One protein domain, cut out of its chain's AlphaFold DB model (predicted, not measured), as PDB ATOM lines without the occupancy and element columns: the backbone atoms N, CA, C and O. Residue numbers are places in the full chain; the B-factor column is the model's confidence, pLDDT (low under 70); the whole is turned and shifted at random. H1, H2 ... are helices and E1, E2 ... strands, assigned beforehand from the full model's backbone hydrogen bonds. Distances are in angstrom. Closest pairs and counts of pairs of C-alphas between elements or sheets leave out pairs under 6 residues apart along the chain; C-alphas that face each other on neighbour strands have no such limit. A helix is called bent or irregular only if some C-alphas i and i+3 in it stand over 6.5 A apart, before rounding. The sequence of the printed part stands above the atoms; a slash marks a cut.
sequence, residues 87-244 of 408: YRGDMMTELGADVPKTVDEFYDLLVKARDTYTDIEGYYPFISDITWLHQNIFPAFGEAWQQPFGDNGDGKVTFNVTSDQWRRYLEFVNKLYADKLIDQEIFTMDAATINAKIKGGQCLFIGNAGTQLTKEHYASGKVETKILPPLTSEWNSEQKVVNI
ATOM      1  N   TYR A  87     -15.540 -29.100  32.420       98.06
ATOM      2  CA  TYR A  87     -15.399 -30.360  33.141       98.06
ATOM      3  C   TYR A  87     -16.073 -30.346  34.515       98.06
ATOM      4  O   TYR A  87     -16.345 -29.292  35.096       98.06
ATOM      5  N   ARG A  88     -16.344 -31.548  35.030       98.12
ATOM      6  CA  ARG A  88     -16.899 -31.830  36.359       98.12
ATOM      7  C   ARG A  88     -15.793 -31.855  37.416       98.12
ATOM      8  O   ARG A  88     -15.068 -32.840  37.540       98.12
ATOM      9  N   GLY A  89     -15.635 -30.767  38.169       97.88
ATOM     10  CA  GLY A  89     -14.599 -30.636  39.200       97.88
ATOM     11  C   GLY A  89     -14.746 -31.618  40.367       97.88
ATOM     12  O   GLY A  89     -13.744 -32.040  40.945       97.88
ATOM     13  N   ASP A  90     -15.971 -32.047  40.666       97.88
ATOM     14  CA  ASP A  90     -16.265 -33.096  41.640       97.88
ATOM     15  C   ASP A  90     -15.714 -34.457  41.189       97.88
ATOM     16  O   ASP A  90     -15.009 -35.121  41.949       97.88
ATOM     17  N   MET A  91     -15.929 -34.817  39.922       98.31
ATOM     18  CA  MET A  91     -15.394 -36.051  39.332       98.31
ATOM     19  C   MET A  91     -13.863 -35.999  39.190       98.31
ATOM     20  O   MET A  91     -13.174 -36.976  39.476       98.31
ATOM     21  N   MET A  92     -13.292 -34.841  38.833       98.38
ATOM     22  CA  MET A  92     -11.832 -34.642  38.853       98.38
ATOM     23  C   MET A  92     -11.238 -34.881  40.246       98.38
ATOM     24  O   MET A  92     -10.209 -35.550  40.378       98.38
ATOM     25  N   THR A  93     -11.895 -34.356  41.284       98.25
ATOM     26  CA  THR A  93     -11.468 -34.515  42.680       98.25
ATOM     27  C   THR A  93     -11.540 -35.973  43.122       98.25
ATOM     28  O   THR A  93     -10.591 -36.471  43.724       98.25
ATOM     29  N   GLU A  94     -12.626 -36.676  42.793       97.50
ATOM     30  CA  GLU A  94     -12.796 -38.103  43.086       97.50
ATOM     31  C   GLU A  94     -11.709 -38.962  42.427       97.50
ATOM     32  O   GLU A  94     -11.121 -39.833  43.070       97.50
ATOM     33  N   LEU A  95     -11.377 -38.671  41.167       98.12
ATOM     34  CA  LEU A  95     -10.291 -39.339  40.455       98.12
ATOM     35  C   LEU A  95      -8.904 -38.979  41.010       98.12
ATOM     36  O   LEU A  95      -7.929 -39.652  40.659       98.12
ATOM     37  N   GLY A  96      -8.775 -37.923  41.819       98.06
ATOM     38  CA  GLY A  96      -7.484 -37.349  42.203       98.06
ATOM     39  C   GLY A  96      -6.667 -36.936  40.977       98.06
ATOM     40  O   GLY A  96      -5.479 -37.246  40.896       98.06
ATOM     41  N   ALA A  97      -7.335 -36.365  39.973       98.06
ATOM     42  CA  ALA A  97      -6.740 -35.987  38.699       98.06
ATOM     43  C   ALA A  97      -6.412 -34.491  38.647       98.06
ATOM     44  O   ALA A  97      -7.177 -33.658  39.133       98.06
ATOM     45  N   ASP A  98      -5.300 -34.162  37.993       98.06
ATOM     46  CA  ASP A  98      -4.959 -32.790  37.626       98.06
ATOM     47  C   ASP A  98      -5.633 -32.395  36.306       98.06
ATOM     48  O   ASP A  98      -5.947 -33.245  35.470       98.06
ATOM     49  N   VAL A  99      -5.837 -31.090  36.099       97.81
ATOM     50  CA  VAL A  99      -6.351 -30.557  34.827       97.81
ATOM     51  C   VAL A  99      -5.326 -30.824  33.715       97.81
ATOM     52  O   VAL A  99      -4.174 -30.396  33.862       97.81
ATOM     53  N   PRO A 100      -5.711 -31.494  32.612       98.44
ATOM     54  CA  PRO A 100      -4.777 -31.836  31.549       98.44
ATOM     55  C   PRO A 100      -4.334 -30.589  30.781       98.44
ATOM     56  O   PRO A 100      -5.117 -29.666  30.552       98.44
ATOM     57  N   LYS A 101      -3.066 -30.573  30.371       98.38
ATOM     58  CA  LYS A 101      -2.422 -29.485  29.617       98.38
ATOM     59  C   LYS A 101      -2.106 -29.885  28.180       98.38
ATOM     60  O   LYS A 101      -1.928 -29.018  27.318       98.38
ATOM     61  N   THR A 102      -2.034 -31.187  27.912       98.75
ATOM     62  CA  THR A 102      -1.773 -31.748  26.585       98.75
ATOM     63  C   THR A 102      -2.914 -32.657  26.134       98.75
ATOM     64  O   THR A 102      -3.688 -33.164  26.946       98.75
ATOM     65  N   VAL A 103      -3.018 -32.879  24.824       98.62
ATOM     66  CA  VAL A 103      -3.975 -33.841  24.251       98.62
ATOM     67  C   VAL A 103      -3.724 -35.281  24.719       98.62
ATOM     68  O   VAL A 103      -4.679 -36.044  24.840       98.62
ATOM     69  N   ASP A 104      -2.479 -35.633  25.060       98.75
ATOM     70  CA  ASP A 104      -2.127 -36.951  25.604       98.75
ATOM     71  C   ASP A 104      -2.599 -37.109  27.053       98.75
ATOM     72  O   ASP A 104      -3.260 -38.091  27.383       98.75
ATOM     73  N   GLU A 105      -2.353 -36.107  27.907       98.81
ATOM     74  CA  GLU A 105      -2.866 -36.088  29.285       98.81
ATOM     75  C   GLU A 105      -4.401 -36.098  29.303       98.81
ATOM     76  O   GLU A 105      -5.019 -36.765  30.134       98.81
ATOM     77  N   PHE A 106      -5.024 -35.378  28.365       98.81
ATOM     78  CA  PHE A 106      -6.469 -35.391  28.180       98.81
ATOM     79  C   PHE A 106      -6.961 -36.788  27.792       98.81
ATOM     80  O   PHE A 106      -7.877 -37.301  28.430       98.81
ATOM     81  N   TYR A 107      -6.327 -37.440  26.813       98.88
ATOM     82  CA  TYR A 107      -6.645 -38.814  26.421       98.88
ATOM     83  C   TYR A 107      -6.535 -39.791  27.605       98.88
ATOM     84  O   TYR A 107      -7.478 -40.538  27.872       98.88
ATOM     85  N   ASP A 108      -5.427 -39.758  28.347       98.88
ATOM     86  CA  ASP A 108      -5.190 -40.657  29.483       98.88
ATOM     87  C   ASP A 108      -6.223 -40.455  30.596       98.88
ATOM     88  O   ASP A 108      -6.708 -41.417  31.203       98.88
ATOM     89  N   LEU A 109      -6.617 -39.206  30.842       98.88
ATOM     90  CA  LEU A 109      -7.663 -38.884  31.801       98.88
ATOM     91  C   LEU A 109      -9.043 -39.370  31.341       98.88
ATOM     92  O   LEU A 109      -9.794 -39.902  32.159       98.88
ATOM     93  N   LEU A 110      -9.378 -39.246  30.052       98.88
ATOM     94  CA  LEU A 110     -10.621 -39.809  29.517       98.88
ATOM     95  C   LEU A 110     -10.643 -41.336  29.673       98.88
ATOM     96  O   LEU A 110     -11.665 -41.889  30.078       98.88
ATOM     97  N   VAL A 111      -9.521 -42.018  29.411       98.81
ATOM     98  CA  VAL A 111      -9.379 -43.468  29.636       98.81
ATOM     99  C   VAL A 111      -9.612 -43.809  31.104       98.81
ATOM    100  O   VAL A 111     -10.442 -44.665  31.413       98.81
ATOM    101  N   LYS A 112      -8.944 -43.100  32.020       98.75
ATOM    102  CA  LYS A 112      -9.117 -43.292  33.464       98.75
ATOM    103  C   LYS A 112     -10.572 -43.096  33.894       98.75
ATOM    104  O   LYS A 112     -11.084 -43.888  34.683       98.75
ATOM    105  N   ALA A 113     -11.238 -42.067  33.377       98.69
ATOM    106  CA  ALA A 113     -12.631 -41.779  33.686       98.69
ATOM    107  C   ALA A 113     -13.567 -42.887  33.173       98.69
ATOM    108  O   ALA A 113     -14.387 -43.385  33.939       98.69
ATOM    109  N   ARG A 114     -13.392 -43.343  31.923       98.44
ATOM    110  CA  ARG A 114     -14.145 -44.472  31.340       98.44
ATOM    111  C   ARG A 114     -14.028 -45.729  32.200       98.44
ATOM    112  O   ARG A 114     -15.026 -46.390  32.462       98.44
ATOM    113  N   ASP A 115     -12.805 -46.051  32.615       98.25
ATOM    114  CA  ASP A 115     -12.508 -47.283  33.349       98.25
ATOM    115  C   ASP A 115     -12.935 -47.203  34.824       98.25
ATOM    116  O   ASP A 115     -13.096 -48.236  35.474       98.25
ATOM    117  N   THR A 116     -13.148 -45.991  35.349       98.38
ATOM    118  CA  THR A 116     -13.643 -45.765  36.713       98.38
ATOM    119  C   THR A 116     -15.171 -45.783  36.761       98.38
ATOM    120  O   THR A 116     -15.747 -46.553  37.526       98.38
ATOM    121  N   TYR A 117     -15.837 -44.995  35.914       97.88
ATOM    122  CA  TYR A 117     -17.287 -44.753  35.958       97.88
ATOM    123  C   TYR A 117     -18.102 -45.780  35.158       97.88
ATOM    124  O   TYR A 117     -19.038 -45.446  34.433       97.88
ATOM    125  N   THR A 118     -17.728 -47.055  35.269       96.69
ATOM    126  CA  THR A 118     -18.349 -48.163  34.514       96.69
ATOM    127  C   THR A 118     -19.765 -48.518  34.976       96.69
ATOM    128  O   THR A 118     -20.485 -49.228  34.274       96.69
ATOM    129  N   ASP A 119     -20.165 -48.045  36.154       96.75
ATOM    130  CA  ASP A 119     -21.474 -48.248  36.771       96.75
ATOM    131  C   ASP A 119     -22.515 -47.194  36.362       96.75
ATOM    132  O   ASP A 119     -23.714 -47.406  36.556       96.75
ATOM    133  N   ILE A 120     -22.082 -46.088  35.751       96.94
ATOM    134  CA  ILE A 120     -22.972 -45.051  35.231       96.94
ATOM    135  C   ILE A 120     -23.458 -45.473  33.837       96.94
ATOM    136  O   ILE A 120     -22.710 -45.486  32.858       96.94
ATOM    137  N   GLU A 121     -24.741 -45.824  33.730       95.38
ATOM    138  CA  GLU A 121     -25.350 -46.182  32.447       95.38
ATOM    139  C   GLU A 121     -25.232 -45.023  31.448       95.38
ATOM    140  O   GLU A 121     -25.519 -43.875  31.779       95.38
ATOM    141  N   GLY A 122     -24.817 -45.322  30.214       94.44
ATOM    142  CA  GLY A 122     -24.658 -44.320  29.157       94.44
ATOM    143  C   GLY A 122     -23.476 -43.366  29.350       94.44
ATOM    144  O   GLY A 122     -23.423 -42.349  28.660       94.44
ATOM    145  N   TYR A 123     -22.547 -43.673  30.263       98.25
ATOM    146  CA  TYR A 123     -21.376 -42.841  30.506       98.25
ATOM    147  C   TYR A 123     -20.409 -42.824  29.320       98.25
ATOM    148  O   TYR A 123     -19.935 -43.868  28.867       98.25
ATOM    149  N   TYR A 124     -20.059 -41.616  28.883       98.25
ATOM    150  CA  TYR A 124     -18.926 -41.350  28.005       98.25
ATOM    151  C   TYR A 124     -18.071 -40.249  28.637       98.25
ATOM    152  O   TYR A 124     -18.616 -39.209  29.008       98.25
ATOM    153  N   PRO A 125     -16.739 -40.421  28.746       98.56
ATOM    154  CA  PRO A 125     -15.869 -39.431  29.378       98.56
ATOM    155  C   PRO A 125     -16.043 -38.008  28.841       98.56
ATOM    156  O   PRO A 125     -15.974 -37.059  29.621       98.56
ATOM    157  N   PHE A 126     -16.315 -37.861  27.541       98.44
ATOM    158  CA  PHE A 126     -16.590 -36.581  26.904       98.44
ATOM    159  C   PHE A 126     -17.887 -36.611  26.080       98.44
ATOM    160  O   PHE A 126     -18.012 -37.357  25.107       98.44
ATOM    161  N   ILE A 127     -18.836 -35.740  26.443       97.69
ATOM    162  CA  ILE A 127     -20.070 -35.495  25.687       97.69
ATOM    163  C   ILE A 127     -20.023 -34.096  25.064       97.69
ATOM    164  O   ILE A 127     -19.855 -33.080  25.743       97.69
ATOM    165  N   SER A 128     -20.191 -34.037  23.746       94.44
ATOM    166  CA  SER A 128     -20.199 -32.809  22.948       94.44
ATOM    167  C   SER A 128     -20.938 -33.054  21.635       94.44
ATOM    168  O   SER A 128     -21.193 -34.204  21.283       94.44
ATOM    169  N   ASP A 129     -21.225 -31.991  20.886       92.56
ATOM    170  CA  ASP A 129     -21.344 -32.110  19.433       92.56
ATOM    171  C   ASP A 129     -19.970 -31.983  18.762       92.56
ATOM    172  O   ASP A 129     -18.991 -31.501  19.353       92.56
ATOM    173  N   ILE A 130     -19.902 -32.443  17.514       92.50
ATOM    174  CA  ILE A 130     -18.653 -32.503  16.760       92.50
ATOM    175  C   ILE A 130     -18.054 -31.115  16.472       92.50
ATOM    176  O   ILE A 130     -16.832 -30.963  16.437       92.50
ATOM    177  N   THR A 131     -18.889 -30.080  16.334       91.12
ATOM    178  CA  THR A 131     -18.438 -28.725  15.993       91.12
ATOM    179  C   THR A 131     -17.616 -28.129  17.130       91.12
ATOM    180  O   THR A 131     -16.537 -27.586  16.883       91.12
ATOM    181  N   TRP A 132     -18.068 -28.269  18.380       91.06
ATOM    182  CA  TRP A 132     -17.302 -27.778  19.537       91.06
ATOM    183  C   TRP A 132     -16.004 -28.531  19.759       91.06
ATOM    184  O   TRP A 132     -15.006 -27.920  20.154       91.06
ATOM    185  N   LEU A 133     -16.005 -29.836  19.479       94.12
ATOM    186  CA  LEU A 133     -14.804 -30.654  19.561       94.12
ATOM    187  C   LEU A 133     -13.772 -30.170  18.535       94.12
ATOM    188  O   LEU A 133     -12.618 -29.938  18.896       94.12
ATOM    189  N   HIS A 134     -14.191 -29.922  17.287       94.50
ATOM    190  CA  HIS A 134     -13.333 -29.320  16.266       94.50
ATOM    191  C   HIS A 134     -12.768 -27.971  16.721       94.50
ATOM    192  O   HIS A 134     -11.560 -27.777  16.671       94.50
ATOM    193  N   GLN A 135     -13.604 -27.049  17.202       92.56
ATOM    194  CA  GLN A 135     -13.167 -25.687  17.538       92.56
ATOM    195  C   GLN A 135     -12.149 -25.617  18.686       92.56
ATOM    196  O   GLN A 135     -11.281 -24.746  18.664       92.56
ATOM    197  N   ASN A 136     -12.245 -26.510  19.675       94.69
ATOM    198  CA  ASN A 136     -11.401 -26.456  20.871       94.69
ATOM    199  C   ASN A 136     -10.161 -27.362  20.802       94.69
ATOM    200  O   ASN A 136      -9.162 -27.051  21.443       94.69
ATOM    201  N   ILE A 137     -10.197 -28.464  20.042       97.25
ATOM    202  CA  ILE A 137      -9.110 -29.462  20.032       97.25
ATOM    203  C   ILE A 137      -8.211 -29.346  18.793       97.25
ATOM    204  O   ILE A 137      -6.999 -29.512  18.910       97.25
ATOM    205  N   PHE A 138      -8.758 -29.005  17.620       97.75
ATOM    206  CA  PHE A 138      -7.978 -28.820  16.384       97.75
ATOM    207  C   PHE A 138      -6.748 -27.895  16.527       97.75
ATOM    208  O   PHE A 138      -5.694 -28.238  15.976       97.75
ATOM    209  N   PRO A 139      -6.812 -26.763  17.263       97.00
ATOM    210  CA  PRO A 139      -5.673 -25.849  17.369       97.00
ATOM    211  C   PRO A 139      -4.438 -26.445  18.064       97.00
ATOM    212  O   PRO A 139      -3.331 -25.928  17.903       97.00
ATOM    213  N   ALA A 140      -4.597 -27.543  18.808       98.12
ATOM    214  CA  ALA A 140      -3.483 -28.230  19.451       98.12
ATOM    215  C   ALA A 140      -2.576 -28.965  18.447       98.12
ATOM    216  O   ALA A 140      -1.464 -29.325  18.810       98.12
ATOM    217  N   PHE A 141      -3.007 -29.192  17.199       98.19
ATOM    218  CA  PHE A 141      -2.320 -30.078  16.240       98.19
ATOM    219  C   PHE A 141      -1.433 -29.360  15.205       98.19
ATOM    220  O   PHE A 141      -0.869 -30.013  14.320       98.19
ATOM    221  N   GLY A 142      -1.301 -28.031  15.281       95.88
ATOM    222  CA  GLY A 142      -0.446 -27.256  14.378       95.88
ATOM    223  C   GLY A 142      -0.683 -25.747  14.448       95.88
ATOM    224  O   GLY A 142      -1.237 -25.237  15.420       95.88
ATOM    225  N   GLU A 143      -0.241 -25.019  13.420       94.12
ATOM    226  CA  GLU A 143      -0.256 -23.550  13.389       94.12
ATOM    227  C   GLU A 143      -1.654 -22.944  13.215       94.12
ATOM    228  O   GLU A 143      -1.949 -21.912  13.819       94.12
ATOM    229  N   ALA A 144      -2.540 -23.596  12.463       95.06
ATOM    230  CA  ALA A 144      -3.895 -23.104  12.261       95.06
ATOM    231  C   ALA A 144      -4.733 -23.232  13.544       95.06
ATOM    232  O   ALA A 144      -4.579 -24.174  14.318       95.06
ATOM    233  N   TRP A 145      -5.659 -22.300  13.760       94.12
ATOM    234  CA  TRP A 145      -6.603 -22.345  14.888       94.12
ATOM    235  C   TRP A 145      -8.069 -22.414  14.455       94.12
ATOM    236  O   TRP A 145      -8.929 -22.706  15.277       94.12
ATOM    237  N   GLN A 146      -8.373 -22.167  13.180       93.75
ATOM    238  CA  GLN A 146      -9.736 -22.150  12.648       93.75
ATOM    239  C   GLN A 146      -9.927 -23.212  11.564       93.75
ATOM    240  O   GLN A 146      -9.006 -23.514  10.808       93.75
ATOM    241  N   GLN A 147     -11.138 -23.754  11.481       92.88
ATOM    242  CA  GLN A 147     -11.596 -24.647  10.422       92.88
ATOM    243  C   GLN A 147     -13.031 -24.242  10.007       92.88
ATOM    244  O   GLN A 147     -13.737 -23.664  10.840       92.88
ATOM    245  N   PRO A 148     -13.470 -24.547   8.771       92.31
ATOM    246  CA  PRO A 148     -12.685 -25.214   7.737       92.31
ATOM    247  C   PRO A 148     -11.765 -24.245   6.993       92.31
ATOM    248  O   PRO A 148     -10.713 -24.663   6.515       92.31
ATOM    249  N   PHE A 149     -12.112 -22.957   6.965       92.12
ATOM    250  CA  PHE A 149     -11.258 -21.896   6.450       92.12
ATOM    251  C   PHE A 149     -10.540 -21.168   7.588       92.12
ATOM    252  O   PHE A 149     -11.050 -21.080   8.703       92.12
ATOM    253  N   GLY A 150      -9.358 -20.628   7.318       92.06
ATOM    254  CA  GLY A 150      -8.641 -19.765   8.253       92.06
ATOM    255  C   GLY A 150      -7.775 -18.740   7.535       92.06
ATOM    256  O   GLY A 150      -7.720 -18.714   6.309       92.06
ATOM    257  N   ASP A 151      -7.108 -17.899   8.315       88.38
ATOM    258  CA  ASP A 151      -6.065 -16.997   7.833       88.38
ATOM    259  C   ASP A 151      -4.703 -17.620   8.161       88.38
ATOM    260  O   ASP A 151      -4.491 -18.101   9.277       88.38
ATOM    261  N   ASN A 152      -3.779 -17.622   7.201       81.62
ATOM    262  CA  ASN A 152      -2.405 -18.067   7.425       81.62
ATOM    263  C   ASN A 152      -1.551 -17.067   8.233       81.62
ATOM    264  O   ASN A 152      -0.376 -17.337   8.466       81.62
ATOM    265  N   GLY A 153      -2.111 -15.916   8.612       78.62
ATOM    266  CA  GLY A 153      -1.428 -14.827   9.310       78.62
ATOM    267  C   GLY A 153      -0.887 -13.732   8.383       78.62
ATOM    268  O   GLY A 153      -0.487 -12.680   8.874       78.62
ATOM    269  N   ASP A 154      -0.924 -13.944   7.063       82.56
ATOM    270  CA  ASP A 154      -0.525 -12.965   6.041       82.56
ATOM    271  C   ASP A 154      -1.738 -12.350   5.317       82.56
ATOM    272  O   ASP A 154      -1.585 -11.706   4.274       82.56
ATOM    273  N   GLY A 155      -2.957 -12.586   5.817       80.50
ATOM    274  CA  GLY A 155      -4.196 -12.171   5.167       80.50
ATOM    275  C   GLY A 155      -4.587 -13.059   3.984       80.50
ATOM    276  O   GLY A 155      -5.375 -12.634   3.138       80.50
ATOM    277  N   LYS A 156      -4.030 -14.277   3.881       88.00
ATOM    278  CA  LYS A 156      -4.431 -15.259   2.865       88.00
ATOM    279  C   LYS A 156      -5.335 -16.315   3.476       88.00
ATOM    280  O   LYS A 156      -4.988 -16.967   4.457       88.00
ATOM    281  N   VAL A 157      -6.459 -16.534   2.802       92.00
ATOM    282  CA  VAL A 157      -7.416 -17.587   3.132       92.00
ATOM    283  C   VAL A 157      -6.785 -18.957   2.880       92.00
ATOM    284  O   VAL A 157      -6.288 -19.231   1.786       92.00
ATOM    285  N   THR A 158      -6.841 -19.835   3.875       92.81
ATOM    286  CA  THR A 158      -6.471 -21.248   3.775       92.81
ATOM    287  C   THR A 158      -7.690 -22.134   3.964       92.81
ATOM    288  O   THR A 158      -8.619 -21.782   4.687       92.81
ATOM    289  N   PHE A 159      -7.677 -23.311   3.337       93.94
ATOM    290  CA  PHE A 159      -8.645 -24.372   3.594       93.94
ATOM    291  C   PHE A 159      -7.979 -25.435   4.469       93.94
ATOM    292  O   PHE A 159      -7.261 -26.313   3.999       93.94
ATOM    293  N   ASN A 160      -8.139 -25.306   5.781       95.31
ATOM    294  CA  ASN A 160      -7.352 -26.047   6.762       95.31
ATOM    295  C   ASN A 160      -7.732 -27.529   6.845       95.31
ATOM    296  O   ASN A 160      -6.905 -28.336   7.263       95.31
ATOM    297  N   VAL A 161      -8.921 -27.914   6.373       94.88
ATOM    298  CA  VAL A 161      -9.371 -29.321   6.323       94.88
ATOM    299  C   VAL A 161      -8.670 -30.166   5.249       94.88
ATOM    300  O   VAL A 161      -8.931 -31.360   5.144       94.88
ATOM    301  N   THR A 162      -7.755 -29.582   4.471       93.56
ATOM    302  CA  THR A 162      -6.870 -30.316   3.546       93.56
ATOM    303  C   THR A 162      -5.419 -30.373   4.026       93.56
ATOM    304  O   THR A 162      -4.531 -30.705   3.246       93.56
ATOM    305  N   SER A 163      -5.146 -29.984   5.273       94.94
ATOM    306  CA  SER A 163      -3.785 -29.906   5.820       94.94
ATOM    307  C   SER A 163      -3.362 -31.173   6.571       94.94
ATOM    308  O   SER A 163      -4.198 -31.904   7.105       94.94
ATOM    309  N   ASP A 164      -2.047 -31.365   6.727       95.88
ATOM    310  CA  ASP A 164      -1.484 -32.385   7.627       95.88
ATOM    311  C   ASP A 164      -1.954 -32.202   9.076       95.88
ATOM    312  O   ASP A 164      -2.154 -33.176   9.799       95.88
ATOM    313  N   GLN A 165      -2.162 -30.953   9.506       96.69
ATOM    314  CA  GLN A 165      -2.706 -30.651  10.828       96.69
ATOM    315  C   GLN A 165      -4.109 -31.248  11.001       96.69
ATOM    316  O   GLN A 165      -4.398 -31.828  12.047       96.69
ATOM    317  N   TRP A 166      -4.972 -31.138   9.985       97.19
ATOM    318  CA  TRP A 166      -6.301 -31.748  10.025       97.19
ATOM    319  C   TRP A 166      -6.217 -33.269  10.101       97.19
ATOM    320  O   TRP A 166      -6.911 -33.863  10.919       97.19
ATOM    321  N   ARG A 167      -5.316 -33.900   9.338       96.38
ATOM    322  CA  ARG A 167      -5.096 -35.351   9.421       96.38
ATOM    323  C   ARG A 167      -4.695 -35.799  10.830       96.38
ATOM    324  O   ARG A 167      -5.365 -36.663  11.385       96.38
ATOM    325  N   ARG A 168      -3.673 -35.180  11.435       97.62
ATOM    326  CA  ARG A 168      -3.224 -35.499  12.813       97.62
ATOM    327  C   ARG A 168      -4.352 -35.340  13.830       97.62
ATOM    328  O   ARG A 168      -4.519 -36.155  14.732       97.62
ATOM    329  N   TYR A 169      -5.147 -34.289  13.662       98.19
ATOM    330  CA  TYR A 169      -6.326 -34.063  14.479       98.19
ATOM    331  C   TYR A 169      -7.373 -35.178  14.301       98.19
ATOM    332  O   TYR A 169      -7.874 -35.708  15.292       98.19
ATOM    333  N   LEU A 170      -7.679 -35.588  13.065       98.00
ATOM    334  CA  LEU A 170      -8.608 -36.692  12.808       98.00
ATOM    335  C   LEU A 170      -8.100 -38.026  13.363       98.00
ATOM    336  O   LEU A 170      -8.912 -38.793  13.868       98.00
ATOM    337  N   GLU A 171      -6.794 -38.291  13.324       97.75
ATOM    338  CA  GLU A 171      -6.189 -39.479  13.944       97.75
ATOM    339  C   GLU A 171      -6.445 -39.505  15.454       97.75
ATOM    340  O   GLU A 171      -6.867 -40.525  16.003       97.75
ATOM    341  N   PHE A 172      -6.276 -38.364  16.125       98.38
ATOM    342  CA  PHE A 172      -6.580 -38.243  17.546       98.38
ATOM    343  C   PHE A 172      -8.069 -38.455  17.845       98.38
ATOM    344  O   PHE A 172      -8.417 -39.224  18.739       98.38
ATOM    345  N   VAL A 173      -8.971 -37.823  17.087       98.31
ATOM    346  CA  VAL A 173     -10.419 -37.965  17.323       98.31
ATOM    347  C   VAL A 173     -10.925 -39.357  16.952       98.31
ATOM    348  O   VAL A 173     -11.793 -39.888  17.644       98.31
ATOM    349  N   ASN A 174     -10.357 -39.990  15.923       98.31
ATOM    350  CA  ASN A 174     -10.611 -41.394  15.612       98.31
ATOM    351  C   ASN A 174     -10.224 -42.293  16.791       98.31
ATOM    352  O   ASN A 174     -11.021 -43.143  17.184       98.31
ATOM    353  N   LYS A 175      -9.058 -42.059  17.407       98.06
ATOM    354  CA  LYS A 175      -8.634 -42.776  18.617       98.06
ATOM    355  C   LYS A 175      -9.638 -42.587  19.762       98.06
ATOM    356  O   LYS A 175     -10.087 -43.570  20.344       98.06
ATOM    357  N   LEU A 176     -10.076 -41.349  20.029       98.62
ATOM    358  CA  LEU A 176     -11.119 -41.076  21.030       98.62
ATOM    359  C   LEU A 176     -12.422 -41.838  20.743       98.62
ATOM    360  O   LEU A 176     -13.041 -42.367  21.667       98.62
ATOM    361  N   TYR A 177     -12.848 -41.886  19.478       98.44
ATOM    362  CA  TYR A 177     -14.072 -42.575  19.070       98.44
ATOM    363  C   TYR A 177     -13.946 -44.092  19.235       98.44
ATOM    364  O   TYR A 177     -14.802 -44.710  19.871       98.44
ATOM    365  N   ALA A 178     -12.865 -44.678  18.713       98.25
ATOM    366  CA  ALA A 178     -12.588 -46.112  18.748       98.25
ATOM    367  C   ALA A 178     -12.482 -46.647  20.185       98.25
ATOM    368  O   ALA A 178     -13.029 -47.707  20.497       98.25
ATOM    369  N   ASP A 179     -11.859 -45.871  21.074       98.56
ATOM    370  CA  ASP A 179     -11.704 -46.209  22.490       98.56
ATOM    371  C   ASP A 179     -12.929 -45.834  23.344       98.56
ATOM    372  O   ASP A 179     -12.903 -45.988  24.570       98.56
ATOM    373  N   LYS A 180     -14.026 -45.383  22.713       98.25
ATOM    374  CA  LYS A 180     -15.291 -44.994  23.364       98.25
ATOM    375  C   LYS A 180     -15.110 -43.916  24.437       98.25
ATOM    376  O   LYS A 180     -15.755 -43.944  25.482       98.25
ATOM    377  N   LEU A 181     -14.202 -42.979  24.187       98.75
ATOM    378  CA  LEU A 181     -13.912 -41.849  25.073       98.75
ATOM    379  C   LEU A 181     -14.815 -40.647  24.783       98.75
ATOM    380  O   LEU A 181     -15.046 -39.820  25.664       98.75
ATOM    381  N   ILE A 182     -15.354 -40.584  23.566       98.38
ATOM    382  CA  ILE A 182     -16.397 -39.646  23.155       98.38
ATOM    383  C   ILE A 182     -17.703 -40.386  22.870       98.38
ATOM    384  O   ILE A 182     -17.695 -41.558  22.473       98.38
ATOM    385  N   ASP A 183     -18.818 -39.685  23.062       96.81
ATOM    386  CA  ASP A 183     -20.149 -40.222  22.778       96.81
ATOM    387  C   ASP A 183     -20.257 -40.715  21.327       96.81
ATOM    388  O   ASP A 183     -19.886 -40.028  20.373       96.81
ATOM    389  N   GLN A 184     -20.767 -41.931  21.150       96.31
ATOM    390  CA  GLN A 184     -20.851 -42.576  19.840       96.31
ATOM    391  C   GLN A 184     -21.903 -41.928  18.926       96.31
ATOM    392  O   GLN A 184     -21.870 -42.144  17.713       96.31
ATOM    393  N   GLU A 185     -22.789 -41.100  19.488       94.75
ATOM    394  CA  GLU A 185     -23.808 -40.315  18.786       94.75
ATOM    395  C   GLU A 185     -23.364 -38.856  18.522       94.75
ATOM    396  O   GLU A 185     -24.189 -38.022  18.141       94.75
ATOM    397  N   ILE A 186     -22.073 -38.522  18.686       94.94
ATOM    398  CA  ILE A 186     -21.513 -37.153  18.561       94.94
ATOM    399  C   ILE A 186     -21.903 -36.393  17.276       94.94
ATOM    400  O   ILE A 186     -21.929 -35.161  17.266       94.94
ATOM    401  N   PHE A 187     -22.220 -37.103  16.189       93.44
ATOM    402  CA  PHE A 187     -22.615 -36.514  14.902       93.44
ATOM    403  C   PHE A 187     -24.111 -36.195  14.785       93.44
ATOM    404  O   PHE A 187     -24.504 -35.457  13.885       93.44
ATOM    405  N   THR A 188     -24.951 -36.788  15.635       91.62
ATOM    406  CA  THR A 188     -26.415 -36.779  15.478       91.62
ATOM    407  C   THR A 188     -27.166 -36.283  16.706       91.62
ATOM    408  O   THR A 188     -28.360 -36.009  16.595       91.62
ATOM    409  N   MET A 189     -26.512 -36.178  17.866       92.38
ATOM    410  CA  MET A 189     -27.152 -35.658  19.074       92.38
ATOM    411  C   MET A 189     -27.563 -34.196  18.909       92.38
ATOM    412  O   MET A 189     -26.780 -33.354  18.470       92.38
ATOM    413  N   ASP A 190     -28.788 -33.890  19.331       91.69
ATOM    414  CA  ASP A 190     -29.249 -32.518  19.482       91.69
ATOM    415  C   ASP A 190     -28.882 -31.946  20.863       91.69
ATOM    416  O   ASP A 190     -28.463 -32.648  21.789       91.69
ATOM    417  N   ALA A 191     -29.057 -30.632  21.014       89.94
ATOM    418  CA  ALA A 191     -28.740 -29.933  22.256       89.94
ATOM    419  C   ALA A 191     -29.561 -30.444  23.454       89.94
ATOM    420  O   ALA A 191     -29.058 -30.466  24.575       89.94
ATOM    421  N   ALA A 192     -30.810 -30.871  23.237       90.94
ATOM    422  CA  ALA A 192     -31.662 -31.394  24.303       90.94
ATOM    423  C   ALA A 192     -31.131 -32.732  24.838       90.94
ATOM    424  O   ALA A 192     -31.087 -32.934  26.052       90.94
ATOM    425  N   THR A 193     -30.673 -33.607  23.943       93.75
ATOM    426  CA  THR A 193     -30.054 -34.891  24.277       93.75
ATOM    427  C   THR A 193     -28.755 -34.677  25.043       93.75
ATOM    428  O   THR A 193     -28.595 -35.241  26.123       93.75
ATOM    429  N   ILE A 194     -27.870 -33.797  24.554       94.25
ATOM    430  CA  ILE A 194     -26.635 -33.430  25.265       94.25
ATOM    431  C   ILE A 194     -26.967 -32.919  26.672       94.25
ATOM    432  O   ILE A 194     -26.424 -33.431  27.650       94.25
ATOM    433  N   ASN A 195     -27.903 -31.971  26.792       92.75
ATOM    434  CA  ASN A 195     -28.317 -31.400  28.075       92.75
ATOM    435  C   ASN A 195     -28.838 -32.464  29.049       92.75
ATOM    436  O   ASN A 195     -28.488 -32.436  30.229       92.75
ATOM    437  N   ALA A 196     -29.654 -33.405  28.573       94.00
ATOM    438  CA  ALA A 196     -30.163 -34.493  29.400       94.00
ATOM    439  C   ALA A 196     -29.026 -35.384  29.918       94.00
ATOM    440  O   ALA A 196     -28.984 -35.677  31.116       94.00
ATOM    441  N   LYS A 197     -28.070 -35.753  29.052       95.94
ATOM    442  CA  LYS A 197     -26.962 -36.633  29.443       95.94
ATOM    443  C   LYS A 197     -26.037 -35.994  30.479       95.94
ATOM    444  O   LYS A 197     -25.712 -36.610  31.496       95.94
ATOM    445  N   ILE A 198     -25.664 -34.727  30.280       95.31
ATOM    446  CA  ILE A 198     -24.778 -34.030  31.223       95.31
ATOM    447  C   ILE A 198     -25.444 -33.819  32.591       95.31
ATOM    448  O   ILE A 198     -24.788 -33.972  33.621       95.31
ATOM    449  N   LYS A 199     -26.756 -33.525  32.622       93.94
ATOM    450  CA  LYS A 199     -27.533 -33.379  33.862       93.94
ATOM    451  C   LYS A 199     -27.678 -34.721  34.581       93.94
ATOM    452  O   LYS A 199     -27.689 -34.757  35.806       93.94
ATOM    453  N   GLY A 200     -27.707 -35.822  33.829       95.69
ATOM    454  CA  GLY A 200     -27.633 -37.184  34.359       95.69
ATOM    455  C   GLY A 200     -26.266 -37.579  34.932       95.69
ATOM    456  O   GLY A 200     -26.140 -38.687  35.441       95.69
ATOM    457  N   GLY A 201     -25.245 -36.715  34.858       96.19
ATOM    458  CA  GLY A 201     -23.896 -37.026  35.343       96.19
ATOM    459  C   GLY A 201     -23.135 -38.023  34.462       96.19
ATOM    460  O   GLY A 201     -22.203 -38.666  34.931       96.19
ATOM    461  N   GLN A 202     -23.512 -38.159  33.187       97.62
ATOM    462  CA  GLN A 202     -22.993 -39.198  32.287       97.62
ATOM    463  C   GLN A 202     -21.644 -38.854  31.627       97.62
ATOM    464  O   GLN A 202     -21.260 -39.497  30.653       97.62
ATOM    465  N   CYS A 203     -20.918 -37.844  32.113       98.25
ATOM    466  CA  CYS A 203     -19.624 -37.457  31.548       98.25
ATOM    467  C   CYS A 203     -18.761 -36.645  32.514       98.25
ATOM    468  O   CYS A 203     -19.277 -35.908  33.354       98.25
ATOM    469  N   LEU A 204     -17.442 -36.711  32.313       98.56
ATOM    470  CA  LEU A 204     -16.467 -35.849  32.982       98.56
ATOM    471  C   LEU A 204     -16.309 -34.505  32.255       98.56
ATOM    472  O   LEU A 204     -16.344 -33.455  32.896       98.56
ATOM    473  N   PHE A 205     -16.155 -34.534  30.930       98.56
ATOM    474  CA  PHE A 205     -15.974 -33.363  30.071       98.56
ATOM    475  C   PHE A 205     -17.223 -33.067  29.240       98.56
ATOM    476  O   PHE A 205     -17.939 -33.975  28.812       98.56
ATOM    477  N   ILE A 206     -17.470 -31.780  28.994       97.31
ATOM    478  CA  ILE A 206     -18.690 -31.262  28.371       97.31
ATOM    479  C   ILE A 206     -18.309 -30.226  27.313       97.31
ATOM    480  O   ILE A 206     -17.561 -29.303  27.609       97.31
ATOM    481  N   GLY A 207     -18.854 -30.338  26.102       92.00
ATOM    482  CA  GLY A 207     -18.601 -29.381  25.017       92.00
ATOM    483  C   GLY A 207     -19.174 -27.991  25.306       92.00
ATOM    484  O   GLY A 207     -18.477 -27.118  25.791       92.00
ATOM    485  N   ASN A 208     -20.462 -27.775  25.025       81.00
ATOM    486  CA  ASN A 208     -21.082 -26.434  25.033       81.00
ATOM    487  C   ASN A 208     -22.179 -26.234  26.092       81.00
ATOM    488  O   ASN A 208     -22.822 -25.192  26.165       81.00
ATOM    489  N   ALA A 209     -22.420 -27.238  26.931       87.38
ATOM    490  CA  ALA A 209     -23.580 -27.258  27.819       87.38
ATOM    491  C   ALA A 209     -23.229 -27.129  29.314       87.38
ATOM    492  O   ALA A 209     -24.094 -27.298  30.168       87.38
ATOM    493  N   GLY A 210     -21.984 -26.783  29.667       89.06
ATOM    494  CA  GLY A 210     -21.542 -26.728  31.069       89.06
ATOM    495  C   GLY A 210     -22.338 -25.757  31.953       89.06
ATOM    496  O   GLY A 210     -22.520 -26.018  33.141       89.06
ATOM    497  N   THR A 211     -22.883 -24.677  31.381       90.06
ATOM    498  CA  THR A 211     -23.733 -23.710  32.102       90.06
ATOM    499  C   THR A 211     -25.141 -24.215  32.412       90.06
ATOM    500  O   THR A 211     -25.878 -23.551  33.134       90.06
ATOM    501  N   GLN A 212     -25.534 -25.382  31.899       89.81
ATOM    502  CA  GLN A 212     -26.828 -25.994  32.212       89.81
ATOM    503  C   GLN A 212     -26.815 -26.732  33.563       89.81
ATOM    504  O   GLN A 212     -27.874 -27.098  34.079       89.81
ATOM    505  N   LEU A 213     -25.631 -26.963  34.144       91.06
ATOM    506  CA  LEU A 213     -25.472 -27.658  35.419       91.06
ATOM    507  C   LEU A 213     -25.650 -26.702  36.599       91.06
ATOM    508  O   LEU A 213     -24.791 -25.887  36.910       91.06
ATOM    509  N   THR A 214     -26.767 -26.840  37.304       89.69
ATOM    510  CA  THR A 214     -27.025 -26.163  38.583       89.69
ATOM    511  C   THR A 214     -26.438 -26.941  39.765       89.69
ATOM    512  O   THR A 214     -26.033 -28.095  39.630       89.69
ATOM    513  N   LYS A 215     -26.478 -26.336  40.959       90.81
ATOM    514  CA  LYS A 215     -26.068 -26.953  42.232       90.81
ATOM    515  C   LYS A 215     -26.716 -28.312  42.542       90.81
ATOM    516  O   LYS A 215     -26.169 -29.066  43.333       90.81
ATOM    517  N   GLU A 216     -27.877 -28.609  41.958       91.94
ATOM    518  CA  GLU A 216     -28.623 -29.856  42.186       91.94
ATOM    519  C   GLU A 216     -27.947 -31.070  41.541       91.94
ATOM    520  O   GLU A 216     -28.177 -32.198  41.960       91.94
ATOM    521  N   HIS A 217     -27.069 -30.837  40.563       94.12
ATOM    522  CA  HIS A 217     -26.317 -31.887  39.876       94.12
ATOM    523  C   HIS A 217     -25.025 -32.283  40.613       94.12
ATOM    524  O   HIS A 217     -24.260 -33.107  40.106       94.12
ATOM    525  N   TYR A 218     -24.778 -31.704  41.793       95.62
ATOM    526  CA  TYR A 218     -23.572 -31.903  42.594       95.62
ATOM    527  C   TYR A 218     -23.931 -32.316  44.017       95.62
ATOM    528  O   TYR A 218     -24.725 -31.656  44.689       95.62
ATOM    529  N   ALA A 219     -23.282 -33.367  44.524       93.88
ATOM    530  CA  ALA A 219     -23.503 -33.851  45.888       93.88
ATOM    531  C   ALA A 219     -23.163 -32.794  46.959       93.88
ATOM    532  O   ALA A 219     -23.747 -32.788  48.043       93.88
ATOM    533  N   SER A 220     -22.244 -31.875  46.649       95.06
ATOM    534  CA  SER A 220     -21.854 -30.763  47.520       95.06
ATOM    535  C   SER A 220     -22.928 -29.674  47.655       95.06
ATOM    536  O   SER A 220     -22.830 -28.822  48.544       95.06
ATOM    537  N   GLY A 221     -23.933 -29.656  46.769       93.94
ATOM    538  CA  GLY A 221     -24.898 -28.564  46.661       93.94
ATOM    539  C   GLY A 221     -24.285 -27.252  46.160       93.94
ATOM    540  O   GLY A 221     -24.842 -26.181  46.416       93.94
ATOM    541  N   LYS A 222     -23.138 -27.310  45.469       94.06
ATOM    542  CA  LYS A 222     -22.450 -26.168  44.846       94.06
ATOM    543  C   LYS A 222     -22.147 -26.481  43.386       94.06
ATOM    544  O   LYS A 222     -21.974 -27.634  43.028       94.06
ATOM    545  N   VAL A 223     -22.081 -25.454  42.542       93.19
ATOM    546  CA  VAL A 223     -21.631 -25.633  41.154       93.19
ATOM    547  C   VAL A 223     -20.133 -25.922  41.163       93.19
ATOM    548  O   VAL A 223     -19.348 -25.095  41.622       93.19
ATOM    549  N   GLU A 224     -19.754 -27.090  40.646       96.75
ATOM    550  CA  GLU A 224     -18.356 -27.522  40.501       96.75
ATOM    551  C   GLU A 224     -17.969 -27.715  39.023       96.75
ATOM    552  O   GLU A 224     -16.956 -28.342  38.720       96.75
ATOM    553  N   THR A 225     -18.755 -27.175  38.083       96.56
ATOM    554  CA  THR A 225     -18.328 -27.014  36.684       96.56
ATOM    555  C   THR A 225     -17.110 -26.102  36.628       96.56
ATOM    556  O   THR A 225     -17.068 -25.103  37.342       96.56
ATOM    557  N   LYS A 226     -16.157 -26.420  35.758       96.94
ATOM    558  CA  LYS A 226     -14.942 -25.639  35.499       96.94
ATOM    559  C   LYS A 226     -14.624 -25.605  34.008       96.94
ATOM    560  O   LYS A 226     -15.176 -26.410  33.256       96.94
ATOM    561  N   ILE A 227     -13.754 -24.696  33.580       96.38
ATOM    562  CA  ILE A 227     -13.303 -24.562  32.188       96.38
ATOM    563  C   ILE A 227     -11.963 -25.269  31.975       96.38
ATOM    564  O   ILE A 227     -11.014 -25.062  32.725       96.38
ATOM    565  N   LEU A 228     -11.872 -26.074  30.914       96.94
ATOM    566  CA  LEU A 228     -10.617 -26.632  30.423       96.94
ATOM    567  C   LEU A 228      -9.874 -25.566  29.590       96.94
ATOM    568  O   LEU A 228     -10.407 -25.135  28.561       96.94
ATOM    569  N   PRO A 229      -8.656 -25.144  29.984       96.06
ATOM    570  CA  PRO A 229      -7.828 -24.280  29.148       96.06
ATOM    571  C   PRO A 229      -7.469 -24.966  27.819       96.06
ATOM    572  O   PRO A 229      -7.397 -26.198  27.778       96.06
ATOM    573  N   PRO A 230      -7.180 -24.217  26.738       97.00
ATOM    574  CA  PRO A 230      -6.772 -24.817  25.473       97.00
ATOM    575  C   PRO A 230      -5.569 -25.744  25.646       97.00
ATOM    576  O   PRO A 230      -4.582 -25.387  26.297       97.00
ATOM    577  N   LEU A 231      -5.669 -26.936  25.064       98.12
ATOM    578  CA  LEU A 231      -4.642 -27.966  25.157       98.12
ATOM    579  C   LEU A 231      -3.505 -27.710  24.163       98.12
ATOM    580  O   LEU A 231      -3.676 -27.061  23.131       98.12
ATOM    581  N   THR A 232      -2.348 -28.281  24.473       98.62
ATOM    582  CA  THR A 232      -1.167 -28.334  23.598       98.62
ATOM    583  C   THR A 232      -0.918 -29.757  23.096       98.62
ATOM    584  O   THR A 232      -1.569 -30.710  23.531       98.62
ATOM    585  N   SER A 233       0.032 -29.928  22.180       98.38
ATOM    586  CA  SER A 233       0.529 -31.248  21.781       98.38
ATOM    587  C   SER A 233       2.011 -31.193  21.408       98.38
ATOM    588  O   SER A 233       2.633 -30.130  21.430       98.38
ATOM    589  N   GLU A 234       2.577 -32.330  21.005       97.88
ATOM    590  CA  GLU A 234       3.914 -32.383  20.399       97.88
ATOM    591  C   GLU A 234       4.041 -31.534  19.118       97.88
ATOM    592  O   GLU A 234       5.141 -31.108  18.765       97.88
ATOM    593  N   TRP A 235       2.923 -31.254  18.436       97.50
ATOM    594  CA  TRP A 235       2.877 -30.484  17.190       97.50
ATOM    595  C   TRP A 235       2.723 -28.982  17.406       97.50
ATOM    596  O   TRP A 235       3.013 -28.208  16.494       97.50
ATOM    597  N   ASN A 236       2.241 -28.569  18.579       96.62
ATOM    598  CA  ASN A 236       2.076 -27.167  18.931       96.62
ATOM    599  C   ASN A 236       2.127 -26.984  20.457       96.62
ATOM    600  O   ASN A 236       1.239 -27.435  21.183       96.62
ATOM    601  N   SER A 237       3.154 -26.276  20.929       96.88
ATOM    602  CA  SER A 237       3.350 -25.939  22.344       96.88
ATOM    603  C   SER A 237       2.647 -24.647  22.773       96.88
ATOM    604  O   SER A 237       2.630 -24.328  23.963       96.88
ATOM    605  N   GLU A 238       2.062 -23.894  21.836       96.69
ATOM    606  CA  GLU A 238       1.271 -22.703  22.129       96.69
ATOM    607  C   GLU A 238      -0.183 -23.084  22.437       96.69
ATOM    608  O   GLU A 238      -0.891 -23.625  21.582       96.69
ATOM    609  N   GLN A 239      -0.656 -22.728  23.635       96.88
ATOM    610  CA  GLN A 239      -2.084 -22.754  23.950       96.88
ATOM    611  C   GLN A 239      -2.810 -21.715  23.096       96.88
ATOM    612  O   GLN A 239      -2.535 -20.516  23.197       96.88
ATOM    613  N   LYS A 240      -3.755 -22.166  22.271       95.44
ATOM    614  CA  LYS A 240      -4.562 -21.271  21.447       95.44
ATOM    615  C   LYS A 240      -5.935 -21.840  21.143       95.44
ATOM    616  O   LYS A 240      -6.121 -23.051  21.078       95.44
ATOM    617  N   VAL A 241      -6.883 -20.947  20.900       93.88
ATOM    618  CA  VAL A 241      -8.238 -21.288  20.467       93.88
ATOM    619  C   VAL A 241      -8.754 -20.226  19.507       93.88
ATOM    620  O   VAL A 241      -8.353 -19.064  19.580       93.88
ATOM    621  N   VAL A 242      -9.627 -20.604  18.577       91.88
ATOM    622  CA  VAL A 242     -10.275 -19.620  17.707       91.88
ATOM    623  C   VAL A 242     -11.172 -18.702  18.536       91.88
ATOM    624  O   VAL A 242     -11.987 -19.166  19.332       91.88
ATOM    625  N   ASN A 243     -11.043 -17.390  18.335       87.88
ATOM    626  CA  ASN A 243     -11.954 -16.421  18.933       87.88
ATOM    627  C   ASN A 243     -13.393 -16.683  18.462       87.88
ATOM    628  O   ASN A 243     -13.642 -17.262  17.406       87.88
ATOM    629  N   ILE A 244     -14.365 -16.237  19.236       82.69
ATOM    630  CA  ILE A 244     -15.775 -16.309  18.887       82.69
ATOM    631  C   ILE A 244     -16.098 -15.070  18.062       82.69
ATOM    632  O   ILE A 244     -15.613 -13.976  18.339       82.69
TER     633      ILE A 244
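Overview. This is residues 87 to 244 of the 408 residues of the protein "Extracellular solute-binding protein" of Clostridiaceae bacterium (UniProt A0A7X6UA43). This is an elongated, loop-rich body in which H2 and H4 run side by side, H3 slants over the start of H4, and the small hairpin E1 and E2 sticks out at one end. H5 is across the body from H2 and H4, with loops between. Look for five named helices and three named strands over 158 residues, in the order H1 H2 H3 E1 E2 H4 H5 E3; E1 and E2 form an antiparallel sheet. It is mostly helix, though under half of the residues are in named elements, and compact, with a radius of gyration of the C-alphas of 16.0 A and spans of 50 by 29 by 28 A.

Along the chain. Find C-alpha 89 at (-14.599, -30.636, 39.200), where H1, residues 89 to 95, begins. H2, residues 103 to 116, runs 19.8 A; H3, residues 130 to 141, runs 16.5 A and is irregular, only just, with C-alphas 136 and 139 6.7 A apart. E1 is 149 to 151 and E2 157 to 159. H4, 164 to 178, runs 20.9 A; H5 is 191 to 199; E3, 225 to 228, ends at (-10.617, -26.632, 30.423).

Arrangement. H3 and H4 touch through residues 137 to 141 and 165 to 169 alone, closest at the C-alphas of Phe 141 and Gln 165, 5.5 A, a steep tilt of 56 degrees, opposite ways. H2 and H4 are close but not clearly touching: the closest C-alphas, Tyr 107 and Leu 176, are 7.4 A apart. In the E1 and E2 hairpin, N 150 and O 158 are 3.0 A apart, within hydrogen-bond range. E3 pairs with no named strand; its residues 225 to 226 pair, antiparallel, with residues 87 to 88. H5 is apart from the other helices. H1, H2, H4 and H5 have every O i to N i+4 pair within hydrogen-bond range, H3 5 of 8.

Size, cuts and confidence. The two C-alphas farthest apart, Asp 119 and Asp 154, are 51.3 A apart. The printed part has no cut; the links H2 to H3, H4 to H5 and H5 to E3 are long. No printed residue is under 70 in pLDDT.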